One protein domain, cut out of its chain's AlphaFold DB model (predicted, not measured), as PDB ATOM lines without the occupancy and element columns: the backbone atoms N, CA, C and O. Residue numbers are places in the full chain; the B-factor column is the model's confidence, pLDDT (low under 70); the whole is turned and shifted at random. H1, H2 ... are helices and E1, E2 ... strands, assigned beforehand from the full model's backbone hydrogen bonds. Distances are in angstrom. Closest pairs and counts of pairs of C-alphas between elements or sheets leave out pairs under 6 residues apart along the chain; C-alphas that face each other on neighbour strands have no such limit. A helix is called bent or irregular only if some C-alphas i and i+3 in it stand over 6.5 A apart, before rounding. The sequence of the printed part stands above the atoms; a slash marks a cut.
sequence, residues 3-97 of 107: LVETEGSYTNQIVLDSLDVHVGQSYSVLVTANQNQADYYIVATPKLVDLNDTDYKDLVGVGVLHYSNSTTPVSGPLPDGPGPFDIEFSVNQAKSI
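AT A GLANCE: This is residues 3 to 97 of the 107 residues of the protein "Monocopper oxidase-like protein SKU5" of Morus notabilis (UniProt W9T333). A flat, loosely knit body holds two small antiparallel sheets set well apart: a three-stranded one, E2 - E1 - E3, towards one end of the longest axis, and a two-stranded ribbon, E4 - E5, on the other side. The short helix H1 sits beyond the end of the ribbon where E4 ends and E5 begins, and a long unnamed stretch, residues 67 to 86, leads back to H2, which lies at the end of the body that holds the three-stranded sheet. The printed part has 95 residues, in the order E1 E2 E3 E4 H1 E5 H2, with 43 of them, under half, in named elements of mixed class, helices and strands. It is only just loose, close to compact, with a radius of gyration of the C-alphas of 15.2 A, and spans 40 by 37 by 20 A.

HOW THE PARTS SIT: E1, residues 3 to 6, and E2, residues 9 to 15, form a hairpin, antiparallel at 150 degrees; N 3 and O 14 are 2.9 A apart, within hydrogen-bond range, and so are N 11 and O 4 at 3.0 A. E3, residues 27 to 30, is antiparallel to E1 at 162 degrees, with N 28 and O 5 at 3.0 A. E1 is the inner strand; E2 and E3 are edge strands. E4, residues 39 to 44, is apart from E3. E5, residues 61 to 66, is antiparallel to E4 at 155 degrees, with N 42 and O 63 at 2.8 A. H1, residues 54 to 59, is irregular: C-alphas 55 and 58 are 7.4 A apart. H2, residues 87 to 96, is apart from H1 and only just apart from E2, at a closest 8.1 A; neither helix is on the three-stranded sheet. Every O i to N i+4 pair is within hydrogen-bond range in H2; in H1 0 of 2 are, beside 1 of 3 O i to N i+3 pairs.

IN THESE COORDINATES: E1 begins at C-alpha 3, (-5.325, 24.293, 50.341). E2 is 17.0 A long from first to last C-alpha, E4 16.6 A and E5 16.3 A; E1 and E3 measure 8.0 A and 10.2 A. H1, 10.3 A long, begins at C-alpha 54, (-1.600, 47.865, 26.967). H2, 14.3 A long, ends at C-alpha 96, (-12.717, 30.741, 54.411).

THE WHOLE: The farthest C-alphas, of Thr 71 and Lys 95, are 40.6 A apart. The printed part has no cut. The links E2 to E3 and E5 to H2 are long, with 11 and 20 residues. Mean pLDDT of the printed part is 89.7, of H1 80; no printed residue is under 70.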
ATOM      1  N   LEU A   3      -6.192  23.552  49.426       93.94
ATOM      2  CA  LEU A   3      -5.325  24.293  50.341       93.94
ATOM      3  C   LEU A   3      -5.074  23.478  51.612       93.94
ATOM      4  O   LEU A   3      -6.028  23.081  52.285       93.94
ATOM      5  N   VAL A   4      -3.804  23.244  51.947       94.31
ATOM      6  CA  VAL A   4      -3.412  22.429  53.113       94.31
ATOM      7  C   VAL A   4      -2.622  23.196  54.169       94.31
ATOM      8  O   VAL A   4      -2.591  22.780  55.328       94.31
ATOM      9  N   GLU A   5      -2.000  24.307  53.791       93.81
ATOM     10  CA  GLU A   5      -1.135  25.091  54.665       93.81
ATOM     11  C   GLU A   5      -1.136  26.561  54.247       93.81
ATOM     12  O   GLU A   5      -1.179  26.877  53.056       93.81
ATOM     13  N   THR A   6      -1.031  27.444  55.233       92.06
ATOM     14  CA  THR A   6      -0.765  28.870  55.053       92.06
ATOM     15  C   THR A   6       0.319  29.290  56.038       92.06
ATOM     16  O   THR A   6       0.214  29.003  57.230       92.06
ATOM     17  N   GLU A   7       1.361  29.950  55.540       89.81
ATOM     18  CA  GLU A   7       2.423  30.579  56.340       89.81
ATOM     19  C   GLU A   7       3.044  29.646  57.403       89.81
ATOM     20  O   GLU A   7       3.269  30.036  58.549       89.81
ATOM     21  N   GLY A   8       3.300  28.377  57.057       86.69
ATOM     22  CA  GLY A   8       3.896  27.405  57.981       86.69
ATOM     23  C   GLY A   8       2.904  26.714  58.921       86.69
ATOM     24  O   GLY A   8       3.317  25.943  59.787       86.69
ATOM     25  N   SER A   9       1.602  26.976  58.789       87.81
ATOM     26  CA  SER A   9       0.560  26.386  59.633       87.81
ATOM     27  C   SER A   9      -0.478  25.624  58.819       87.81
ATOM     28  O   SER A   9      -1.059  26.135  57.861       87.81
ATOM     29  N   TYR A  10      -0.779  24.399  59.252       90.69
ATOM     30  CA  TYR A  10      -1.802  23.579  58.612       90.69
ATOM     31  C   TYR A  10      -3.194  24.207  58.729       90.69
ATOM     32  O   TYR A  10      -3.642  24.623  59.805       90.69
ATOM     33  N   THR A  11      -3.914  24.218  57.613       89.19
ATOM     34  CA  THR A  11      -5.282  24.729  57.530       89.19
ATOM     35  C   THR A  11      -6.290  23.587  57.531       89.19
ATOM     36  O   THR A  11      -5.968  22.404  57.371       89.19
ATOM     37  N   ASN A  12      -7.561  23.929  57.709       90.00
ATOM     38  CA  ASN A  12      -8.617  23.042  57.249       90.00
ATOM     39  C   ASN A  12      -8.531  22.913  55.726       90.00
ATOM     40  O   ASN A  12      -8.334  23.907  55.027       90.00
ATOM     41  N   GLN A  13      -8.661  21.681  55.236       90.00
ATOM     42  CA  GLN A  13      -8.582  21.396  53.811       90.00
ATOM     43  C   GLN A  13      -9.807  21.981  53.119       90.00
ATOM     44  O   GLN A  13     -10.934  21.575  53.407       90.00
ATOM     45  N   ILE A  14      -9.573  22.939  52.228       92.75
ATOM     46  CA  ILE A  14     -10.612  23.566  51.412       92.75
ATOM     47  C   ILE A  14     -10.250  23.409  49.941       92.75
ATOM     48  O   ILE A  14      -9.081  23.517  49.566       92.75
ATOM     49  N   VAL A  15     -11.252  23.121  49.117       93.94
ATOM     50  CA  VAL A  15     -11.088  23.056  47.664       93.94
ATOM     51  C   VAL A  15     -11.270  24.463  47.112       93.94
ATOM     52  O   VAL A  15     -12.263  25.119  47.416       93.94
ATOM     53  N   LEU A  16     -10.297  24.921  46.335       92.12
ATOM     54  CA  LEU A  16     -10.282  26.222  45.678       92.12
ATOM     55  C   LEU A  16     -10.005  26.034  44.188       92.12
ATOM     56  O   LEU A  16      -9.201  25.176  43.814       92.12
ATOM     57  N   ASP A  17     -10.615  26.877  43.364       90.88
ATOM     58  CA  ASP A  17     -10.317  26.970  41.929       90.88
ATOM     59  C   ASP A  17      -9.333  28.110  41.632       90.88
ATOM     60  O   ASP A  17      -8.532  28.026  40.707       90.88
ATOM     61  N   SER A  18      -9.327  29.150  42.471       92.75
ATOM     62  CA  SER A  18      -8.391  30.275  42.407       92.75
ATOM     63  C   SER A  18      -7.933  30.665  43.812       92.75
ATOM     64  O   SER A  18      -8.674  30.496  44.784       92.75
ATOM     65  N   LEU A  19      -6.702  31.165  43.922       93.00
ATOM     66  CA  LEU A  19      -6.081  31.580  45.179       93.00
ATOM     67  C   LEU A  19      -5.475  32.970  45.004       93.00
ATOM     68  O   LEU A  19      -4.651  33.161  44.114       93.00
ATOM     69  N   ASP A  20      -5.864  33.909  45.863       93.06
ATOM     70  CA  ASP A  20      -5.242  35.224  45.905       93.06
ATOM     71  C   ASP A  20      -4.071  35.165  46.874       93.06
ATOM     72  O   ASP A  20      -4.220  34.782  48.035       93.06
ATOM     73  N   VAL A  21      -2.899  35.573  46.402       92.25
ATOM     74  CA  VAL A  21      -1.685  35.602  47.214       92.25
ATOM     75  C   VAL A  21      -1.182  37.032  47.266       92.25
ATOM     76  O   VAL A  21      -0.836  37.614  46.239       92.25
ATOM     77  N   HIS A  22      -1.152  37.606  48.465       90.44
ATOM     78  CA  HIS A  22      -0.578  38.929  48.684       90.44
ATOM     79  C   HIS A  22       0.912  38.828  49.013       90.44
ATOM     80  O   HIS A  22       1.430  37.781  49.406       90.44
ATOM     81  N   VAL A  23       1.614  39.950  48.861       91.38
ATOM     82  CA  VAL A  23       3.049  40.037  49.145       91.38
ATOM     83  C   VAL A  23       3.327  39.635  50.595       91.38
ATOM     84  O   VAL A  23       2.714  40.162  51.520       91.38
ATOM     85  N   GLY A  24       4.267  38.707  50.781       92.00
ATOM     86  CA  GLY A  24       4.650  38.172  52.091       92.00
ATOM     87  C   GLY A  24       3.882  36.920  52.518       92.00
ATOM     88  O   GLY A  24       4.301  36.270  53.472       92.00
ATOM     89  N   GLN A  25       2.819  36.540  51.804       92.12
ATOM     90  CA  GLN A  25       2.084  35.307  52.079       92.12
ATOM     91  C   GLN A  25       2.737  34.100  51.403       92.12
ATOM     92  O   GLN A  25       3.453  34.210  50.406       92.12
ATOM     93  N   SER A  26       2.488  32.913  51.948       93.62
ATOM     94  CA  SER A  26       2.928  31.640  51.373       93.62
ATOM     95  C   SER A  26       1.886  30.566  51.646       93.62
ATOM     96  O   SER A  26       1.371  30.467  52.758       93.62
ATOM     97  N   TYR A  27       1.589  29.756  50.633       94.62
ATOM     98  CA  TYR A  27       0.550  28.734  50.686       94.62
ATOM     99  C   TYR A  27       1.064  27.419  50.115       94.62
ATOM    100  O   TYR A  27       1.746  27.413  49.091       94.62
ATOM    101  N   SER A  28       0.662  26.309  50.731       94.75
ATOM    102  CA  SER A  28       0.871  24.972  50.172       94.75
ATOM    103  C   SER A  28      -0.465  24.431  49.676       94.75
ATOM    104  O   SER A  28      -1.443  24.349  50.431       94.75
ATOM    105  N   VAL A  29      -0.508  24.043  48.400       95.38
ATOM    106  CA  VAL A  29      -1.691  23.461  47.758       95.38
ATOM    107  C   VAL A  29      -1.385  22.078  47.200       95.38
ATOM    108  O   VAL A  29      -0.302  21.819  46.681       95.38
ATOM    109  N   LEU A  30      -2.365  21.184  47.280       95.75
ATOM    110  CA  LEU A  30      -2.352  19.901  46.593       95.75
ATOM    111  C   LEU A  30      -3.141  20.017  45.291       95.75
ATOM    112  O   LEU A  30      -4.308  20.422  45.276       95.75
ATOM    113  N   VAL A  31      -2.505  19.634  44.191       94.50
ATOM    114  CA  VAL A  31      -3.127  19.576  42.869       94.50
ATOM    115  C   VAL A  31      -3.211  18.116  42.456       94.50
ATOM    116  O   VAL A  31      -2.195  17.444  42.304       94.50
ATOM    117  N   THR A  32      -4.432  17.616  42.288       94.19
ATOM    118  CA  THR A  32      -4.658  16.261  41.785       94.19
ATOM    119  C   THR A  32      -4.689  16.300  40.262       94.19
ATOM    120  O   THR A  32      -5.577  16.918  39.680       94.19
ATOM    121  N   ALA A  33      -3.745  15.618  39.617       92.25
ATOM    122  CA  ALA A  33      -3.679  15.488  38.165       92.25
ATOM    123  C   ALA A  33      -4.668  14.418  37.648       92.25
ATOM    124  O   ALA A  33      -4.267  13.360  37.173       92.25
ATOM    125  N   ASN A  34      -5.971  14.658  37.827       91.94
ATOM    126  CA  ASN A  34      -7.055  13.733  37.459       91.94
ATOM    127  C   ASN A  34      -7.803  14.125  36.176       91.94
ATOM    128  O   ASN A  34      -8.867  13.571  35.902       91.94
ATOM    129  N   GLN A  35      -7.295  15.112  35.440       89.75
ATOM    130  CA  GLN A  35      -7.886  15.539  34.179       89.75
ATOM    131  C   GLN A  35      -7.398  14.647  33.030       89.75
ATOM    132  O   GLN A  35      -6.528  13.791  33.209       89.75
ATOM    133  N   ASN A  36      -7.982  14.835  31.846       90.12
ATOM    134  CA  ASN A  36      -7.540  14.135  30.645       90.12
ATOM    135  C   ASN A  36      -6.052  14.402  30.368       90.12
ATOM    136  O   ASN A  36      -5.486  15.416  30.760       90.12
ATOM    137  N   GLN A  37      -5.414  13.472  29.667       89.44
ATOM    138  CA  GLN A  37      -4.009  13.562  29.286       89.44
ATOM    139  C   GLN A  37      -3.798  14.691  28.267       89.44
ATOM    140  O   GLN A  37      -3.961  14.485  27.066       89.44
ATOM    141  N   ALA A  38      -3.474  15.879  28.768       90.81
ATOM    142  CA  ALA A  38      -3.247  17.092  27.995       90.81
ATOM    143  C   ALA A  38      -2.352  18.068  28.775       90.81
ATOM    144  O   ALA A  38      -2.056  17.860  29.955       90.81
ATOM    145  N   ASP A  39      -1.949  19.146  28.110       93.19
ATOM    146  CA  ASP A  39      -1.238  20.261  28.728       93.19
ATOM    147  C   ASP A  39      -2.233  21.334  29.164       93.19
ATOM    148  O   ASP A  39      -3.153  21.676  28.419       93.19
ATOM    149  N   TYR A  40      -2.039  21.881  30.362       92.50
ATOM    150  CA  TYR A  40      -2.954  22.849  30.969       92.50
ATOM    151  C   TYR A  40      -2.244  24.159  31.304       92.50
ATOM    152  O   TYR A  40      -1.097  24.153  31.748       92.50
ATOM    153  N   TYR A  41      -2.936  25.287  31.143       94.44
ATOM    154  CA  TYR A  41      -2.425  26.581  31.589       94.44
ATOM    155  C   TYR A  41      -2.463  26.700  33.116       94.44
ATOM    156  O   TYR A  41      -3.449  26.344  33.760       94.44
ATOM    157  N   ILE A  42      -1.405  27.278  33.676       93.38
ATOM    158  CA  ILE A  42      -1.377  27.850  35.021       93.38
ATOM    159  C   ILE A  42      -1.244  29.357  34.830       93.38
ATOM    160  O   ILE A  42      -0.289  29.806  34.205       93.38
ATOM    161  N   VAL A  43      -2.194  30.135  35.342       93.94
ATOM    162  CA  VAL A  43      -2.230  31.586  35.127       93.94
ATOM    163  C   VAL A  43      -2.131  32.313  36.461       93.94
ATOM    164  O   VAL A  43      -2.820  31.963  37.415       93.94
ATOM    165  N   ALA A  44      -1.278  33.331  36.507       92.75
ATOM    166  CA  ALA A  44      -1.148  34.265  37.612       92.75
ATOM    167  C   ALA A  44      -1.395  35.686  37.094       92.75
ATOM    168  O   ALA A  44      -0.633  36.200  36.274       92.75
ATOM    169  N   THR A  45      -2.467  36.318  37.564       91.69
ATOM    170  CA  THR A  45      -2.835  37.691  37.202       91.69
ATOM    171  C   THR A  45      -2.560  38.651  38.362       91.69
ATOM    172  O   THR A  45      -2.784  38.298  39.523       91.69
ATOM    173  N   PRO A  46      -2.073  39.876  38.089       90.25
ATOM    174  CA  PRO A  46      -1.931  40.891  39.123       90.25
ATOM    175  C   PRO A  46      -3.303  41.405  39.582       90.25
ATOM    176  O   PRO A  46      -4.245  41.532  38.797       90.25
ATOM    177  N   LYS A  47      -3.398  41.754  40.868       89.31
ATOM    178  CA  LYS A  47      -4.555  42.447  41.449       89.31
ATOM    179  C   LYS A  47      -4.401  43.958  41.338       89.31
ATOM    180  O   LYS A  47      -3.288  44.471  41.373       89.31
ATOM    181  N   LEU A  48      -5.534  44.657  41.283       88.69
ATOM    182  CA  LEU A  48      -5.632  46.122  41.242       88.69
ATOM    183  C   LEU A  48      -4.938  46.777  40.034       88.69
ATOM    184  O   LEU A  48      -4.590  47.955  40.082       88.69
ATOM    185  N   VAL A  49      -4.763  46.022  38.950       87.00
ATOM    186  CA  VAL A  49      -4.181  46.483  37.686       87.00
ATOM    187  C   VAL A  49      -5.221  46.309  36.582       87.00
ATOM    188  O   VAL A  49      -5.857  45.257  36.489       87.00
ATOM    189  N   ASP A  50      -5.402  47.335  35.750       83.44
ATOM    190  CA  ASP A  50      -6.267  47.235  34.575       83.44
ATOM    191  C   ASP A  50      -5.512  46.556  33.427       83.44
ATOM    192  O   ASP A  50      -4.638  47.146  32.800       83.44
ATOM    193  N   LEU A  51      -5.857  45.298  33.154       78.62
ATOM    194  CA  LEU A  51      -5.264  44.513  32.067       78.62
ATOM    195  C   LEU A  51      -5.787  44.916  30.675       78.62
ATOM    196  O   LEU A  51      -5.294  44.409  29.664       78.62
ATOM    197  N   ASN A  52      -6.786  45.802  30.588       81.25
ATOM    198  CA  ASN A  52      -7.203  46.368  29.304       81.25
ATOM    199  C   ASN A  52      -6.207  47.412  28.797       81.25
ATOM    200  O   ASN A  52      -6.087  47.593  27.581       81.25
ATOM    201  N   ASP A  53      -5.477  48.045  29.711       79.25
ATOM    202  CA  ASP A  53      -4.375  48.937  29.394       79.25
ATOM    203  C   ASP A  53      -3.195  48.126  28.833       79.25
ATOM    204  O   ASP A  53      -2.799  47.087  29.367       79.25
ATOM    205  N   THR A  54      -2.662  48.567  27.695       75.38
ATOM    206  CA  THR A  54      -1.600  47.865  26.967       75.38
ATOM    207  C   THR A  54      -0.294  47.804  27.739       75.38
ATOM    208  O   THR A  54       0.452  46.847  27.548       75.38
ATOM    209  N   ASP A  55      -0.049  48.764  28.630       80.75
ATOM    210  CA  ASP A  55       1.212  48.868  29.371       80.75
ATOM    211  C   ASP A  55       1.378  47.757  30.423       80.75
ATOM    212  O   ASP A  55       2.492  47.468  30.858       80.75
ATOM    213  N   TYR A  56       0.281  47.095  30.813       79.38
ATOM    214  CA  TYR A  56       0.269  46.113  31.901       79.38
ATOM    215  C   TYR A  56      -0.112  44.692  31.472       79.38
ATOM    216  O   TYR A  56      -0.127  43.784  32.308       79.38
ATOM    217  N   LYS A  57      -0.387  44.457  30.181       76.81
ATOM    218  CA  LYS A  57      -0.743  43.120  29.663       76.81
ATOM    219  C   LYS A  57       0.358  42.084  29.871       76.81
ATOM    220  O   LYS A  57       0.059  40.923  30.139       76.81
ATOM    221  N   ASP A  58       1.612  42.521  29.828       82.75
ATOM    222  CA  ASP A  58       2.780  41.651  29.988       82.75
ATOM    223  C   ASP A  58       3.013  41.209  31.447       82.75
ATOM    224  O   ASP A  58       3.888  40.387  31.714       82.75
ATOM    225  N   LEU A  59       2.224  41.714  32.406       87.50
ATOM    226  CA  LEU A  59       2.292  41.305  33.814       87.50
ATOM    227  C   LEU A  59       1.562  39.985  34.103       87.50
ATOM    228  O   LEU A  59       1.666  39.462  35.215       87.50
ATOM    229  N   VAL A  60       0.812  39.445  33.137       90.25
ATOM    230  CA  VAL A  60       0.142  38.149  33.290       90.25
ATOM    231  C   VAL A  60       1.172  37.027  33.168       90.25
ATOM    232  O   VAL A  60       1.734  36.780  32.102       90.25
ATOM    233  N   GLY A  61       1.397  36.309  34.265       91.12
ATOM    234  CA  GLY A  61       2.250  35.129  34.284       91.12
ATOM    235  C   GLY A  61       1.502  33.912  33.750       91.12
ATOM    236  O   GLY A  61       0.468  33.535  34.298       91.12
ATOM    237  N   VAL A  62       2.035  33.265  32.713       93.69
ATOM    238  CA  VAL A  62       1.482  32.020  32.159       93.69
ATOM    239  C   VAL A  62       2.526  30.912  32.250       93.69
ATOM    240  O   VAL A  62       3.635  31.034  31.733       93.69
ATOM    241  N   GLY A  63       2.161  29.818  32.908       93.38
ATOM    242  CA  GLY A  63       2.904  28.566  32.964       93.38
ATOM    243  C   GLY A  63       2.125  27.430  32.304       93.38
ATOM    244  O   GLY A  63       0.921  27.534  32.069       93.38
ATOM    245  N   VAL A  64       2.815  26.326  32.022       94.38
ATOM    246  CA  VAL A  64       2.212  25.124  31.433       94.38
ATOM    247  C   VAL A  64       2.446  23.934  32.355       94.38
ATOM    248  O   VAL A  64       3.583  23.610  32.695       94.38
ATOM    249  N   LEU A  65       1.359  23.273  32.743       93.06
ATOM    250  CA  LEU A  65       1.367  21.985  33.419       93.06
ATOM    251  C   LEU A  65       1.288  20.877  32.368       93.06
ATOM    252  O   LEU A  65       0.214  20.592  31.840       93.06
ATOM    253  N   HIS A  66       2.429  20.263  32.076       93.56
ATOM    254  CA  HIS A  66       2.537  19.164  31.122       93.56
ATOM    255  C   HIS A  66       2.336  17.818  31.825       93.56
ATOM    256  O   HIS A  66       3.081  17.467  32.747       93.56
ATOM    257  N   TYR A  67       1.338  17.049  31.392       92.81
ATOM    258  CA  TYR A  67       1.182  15.665  31.840       92.81
ATOM    259  C   TYR A  67       2.227  14.807  31.133       92.81
ATOM    260  O   TYR A  67       2.398  14.929  29.929       92.81
ATOM    261  N   SER A  68       2.872  13.875  31.838       91.75
ATOM    262  CA  SER A  68       3.974  13.067  31.278       91.75
ATOM    263  C   SER A  68       3.620  12.293  30.008       91.75
ATOM    264  O   SER A  68       4.497  11.951  29.223       91.75
ATOM    265  N   ASN A  69       2.339  11.969  29.835       90.88
ATOM    266  CA  ASN A  69       1.862  11.220  28.684       90.88
ATOM    267  C   ASN A  69       1.281  12.156  27.605       90.88
ATOM    268  O   ASN A  69       0.930  11.697  26.525       90.88
ATOM    269  N   SER A  70       1.139  13.455  27.868       89.00
ATOM    270  CA  SER A  70       0.522  14.407  26.944       89.00
ATOM    271  C   SER A  70       1.248  14.441  25.598       89.00
ATOM    272  O   SER A  70       2.471  14.546  25.524       89.00
ATOM    273  N   THR A  71       0.478  14.332  24.517       86.88
ATOM    274  CA  THR A  71       0.978  14.385  23.135       86.88
ATOM    275  C   THR A  71       0.583  15.675  22.424       86.88
ATOM    276  O   THR A  71       1.031  15.923  21.305       86.88
ATOM    277  N   THR A  72      -0.258  16.496  23.055       84.88
ATOM    278  CA  THR A  72      -0.804  17.726  22.482       84.88
ATOM    279  C   THR A  72      -0.346  18.932  23.291       84.88
ATOM    280  O   THR A  72      -0.544  18.929  24.509       84.88
ATOM    281  N   PRO A  73       0.203  19.978  22.647       85.00
ATOM    282  CA  PRO A  73       0.534  21.211  23.344       85.00
ATOM    283  C   PRO A  73      -0.734  21.892  23.868       85.00
ATOM    284  O   PRO A  73      -1.843  21.637  23.386       85.00
ATOM    285  N   VAL A  74      -0.552  22.789  24.836       88.75
ATOM    286  CA  VAL A  74      -1.652  23.575  25.398       88.75
ATOM    287  C   VAL A  74      -2.358  24.373  24.293       88.75
ATOM    288  O   VAL A  74      -1.721  24.915  23.389       88.75
ATOM    289  N   SER A  75      -3.689  24.407  24.336       85.38
ATOM    290  CA  SER A  75      -4.530  25.019  23.303       85.38
ATOM    291  C   SER A  75      -5.755  25.685  23.928       85.38
ATOM    292  O   SER A  75      -6.232  25.252  24.976       85.38
ATOM    293  N   GLY A  76      -6.276  26.723  23.271       87.56
ATOM    294  CA  GLY A  76      -7.437  27.494  23.723       87.56
ATOM    295  C   GLY A  76      -7.084  28.816  24.418       87.56
ATOM    296  O   GLY A  76      -5.902  29.142  24.566       87.56
ATOM    297  N   PRO A  77      -8.110  29.605  24.794       88.81
ATOM    298  CA  PRO A  77      -7.924  30.838  25.552       88.81
ATOM    299  C   PRO A  77      -7.414  30.543  26.969       88.81
ATOM    300  O   PRO A  77      -7.566  29.430  27.481       88.81
ATOM    301  N   LEU A  78      -6.822  31.554  27.607       88.31
ATOM    302  CA  LEU A  78      -6.460  31.464  29.018       88.31
ATOM    303  C   LEU A  78      -7.726  31.248  29.866       88.31
ATOM    304  O   LEU A  78      -8.771  31.812  29.535       88.31
ATOM    305  N   PRO A  79      -7.653  30.435  30.934       88.12
ATOM    306  CA  PRO A  79      -8.771  30.256  31.848       88.12
ATOM    307  C   PRO A  79      -9.161  31.579  32.511       88.12
ATOM    308  O   PRO A  79      -8.295  32.373  32.887       88.12
ATOM    309  N   ASP A  80     -10.467  31.776  32.692       84.88
ATOM    310  CA  ASP A  80     -10.998  32.917  33.430       84.88
ATOM    311  C   ASP A  80     -10.684  32.776  34.924       84.88
ATOM    312  O   ASP A  80     -10.864  31.714  35.525       84.88
ATOM    313  N   GLY A  81     -10.215  33.868  35.524       84.44
ATOM    314  CA  GLY A  81      -9.962  33.983  36.957       84.44
ATOM    315  C   GLY A  81     -10.833  35.059  37.609       84.44
ATOM    316  O   GLY A  81     -11.572  35.767  36.918       84.44
ATOM    317  N   PRO A  82     -10.750  35.219  38.941       87.50
ATOM    318  CA  PRO A  82     -11.379  36.340  39.628       87.50
ATOM    319  C   PRO A  82     -10.866  37.668  39.058       87.50
ATOM    320  O   PRO A  82      -9.688  37.809  38.723       87.50
ATOM    321  N   GLY A  83     -11.761  38.651  38.951       85.62
ATOM    322  CA  GLY A  83     -11.415  39.954  38.390       85.62
ATOM    323  C   GLY A  83     -10.318  40.665  39.201       85.62
ATOM    324  O   GLY A  83     -10.263  40.524  40.428       85.62
ATOM    325  N   PRO A  84      -9.473  41.497  38.561       86.19
ATOM    326  CA  PRO A  84      -8.365  42.184  39.238       86.19
ATOM    327  C   PRO A  84      -8.837  43.121  40.361       86.19
ATOM    328  O   PRO A  84      -8.085  43.379  41.300       86.19
ATOM    329  N   PHE A  85     -10.086  43.591  40.293       89.06
ATOM    330  CA  PHE A  85     -10.723  44.465  41.283       89.06
ATOM    331  C   PHE A  85     -11.800  43.759  42.124       89.06
ATOM    332  O   PHE A  85     -12.542  44.422  42.848       89.06
ATOM    333  N   ASP A  86     -11.900  42.428  42.053       90.00
ATOM    334  CA  ASP A  86     -12.824  41.660  42.889       90.00
ATOM    335  C   ASP A  86     -12.261  41.515  44.311       90.00
ATOM    336  O   ASP A  86     -11.563  40.555  44.660       90.00
ATOM    337  N   ILE A  87     -12.517  42.542  45.122       89.50
ATOM    338  CA  ILE A  87     -12.116  42.611  46.533       89.50
ATOM    339  C   ILE A  87     -12.966  41.654  47.376       89.50
ATOM    340  O   ILE A  87     -12.482  41.097  48.365       89.50
ATOM    341  N   GLU A  88     -14.229  41.445  47.000       92.12
ATOM    342  CA  GLU A  88     -15.131  40.564  47.736       92.12
ATOM    343  C   GLU A  88     -14.635  39.116  47.692       92.12
ATOM    344  O   GLU A  88     -14.593  38.460  48.737       92.12
ATOM    345  N   PHE A  89     -14.162  38.648  46.533       90.50
ATOM    346  CA  PHE A  89     -13.504  37.349  46.404       90.50
ATOM    347  C   PHE A  89     -12.319  37.206  47.371       90.50
ATOM    348  O   PHE A  89     -12.265  36.233  48.129       90.50
ATOM    349  N   SER A  90     -11.420  38.200  47.433       88.75
ATOM    350  CA  SER A  90     -10.264  38.178  48.345       88.75
ATOM    351  C   SER A  90     -10.683  38.118  49.812       88.75
ATOM    352  O   SER A  90     -10.143  37.338  50.598       88.75
ATOM    353  N   VAL A  91     -11.678  38.919  50.198       91.50
ATOM    354  CA  VAL A  91     -12.185  38.954  51.576       91.50
ATOM    355  C   VAL A  91     -12.861  37.633  51.942       91.50
ATOM    356  O   VAL A  91     -12.661  37.119  53.044       91.50
ATOM    357  N   ASN A  92     -13.656  37.064  51.038       92.38
ATOM    358  CA  ASN A  92     -14.342  35.796  51.265       92.38
ATOM    359  C   ASN A  92     -13.360  34.623  51.335       92.38
ATOM    360  O   ASN A  92     -13.527  33.741  52.179       92.38
ATOM    361  N   GLN A  93     -12.297  34.649  50.534       89.69
ATOM    362  CA  GLN A  93     -11.201  33.695  50.638       89.69
ATOM    363  C   GLN A  93     -10.474  33.813  51.983       89.69
ATOM    364  O   GLN A  93     -10.331  32.818  52.688       89.69
ATOM    365  N   ALA A  94     -10.090  35.020  52.405       88.81
ATOM    366  CA  ALA A  94      -9.441  35.216  53.703       88.81
ATOM    367  C   ALA A  94     -10.311  34.712  54.873       88.81
ATOM    368  O   ALA A  94      -9.802  34.136  55.831       88.81
ATOM    369  N   LYS A  95     -11.640  34.871  54.781       89.94
ATOM    370  CA  LYS A  95     -12.599  34.346  55.771       89.94
ATOM    371  C   LYS A  95     -12.759  32.823  55.731       89.94
ATOM    372  O   LYS A  95     -13.132  32.228  56.749       89.94
ATOM    373  N   SER A  96     -12.555  32.190  54.574       89.19
ATOM    374  CA  SER A  96     -12.717  30.741  54.411       89.19
ATOM    375  C   SER A  96     -11.508  29.964  54.936       89.19
ATOM    376  O   SER A  96     -11.669  28.852  55.453       89.19
ATOM    377  N   ILE A  97     -10.317  30.565  54.893       88.12
ATOM    378  CA  ILE A  97      -9.083  29.972  55.410       88.12
ATOM    379  C   ILE A  97      -9.117  29.974  56.939       88.12
ATOM    380  O   ILE A  97      -9.131  31.010  57.599       88.12
TER     381      ILE A  97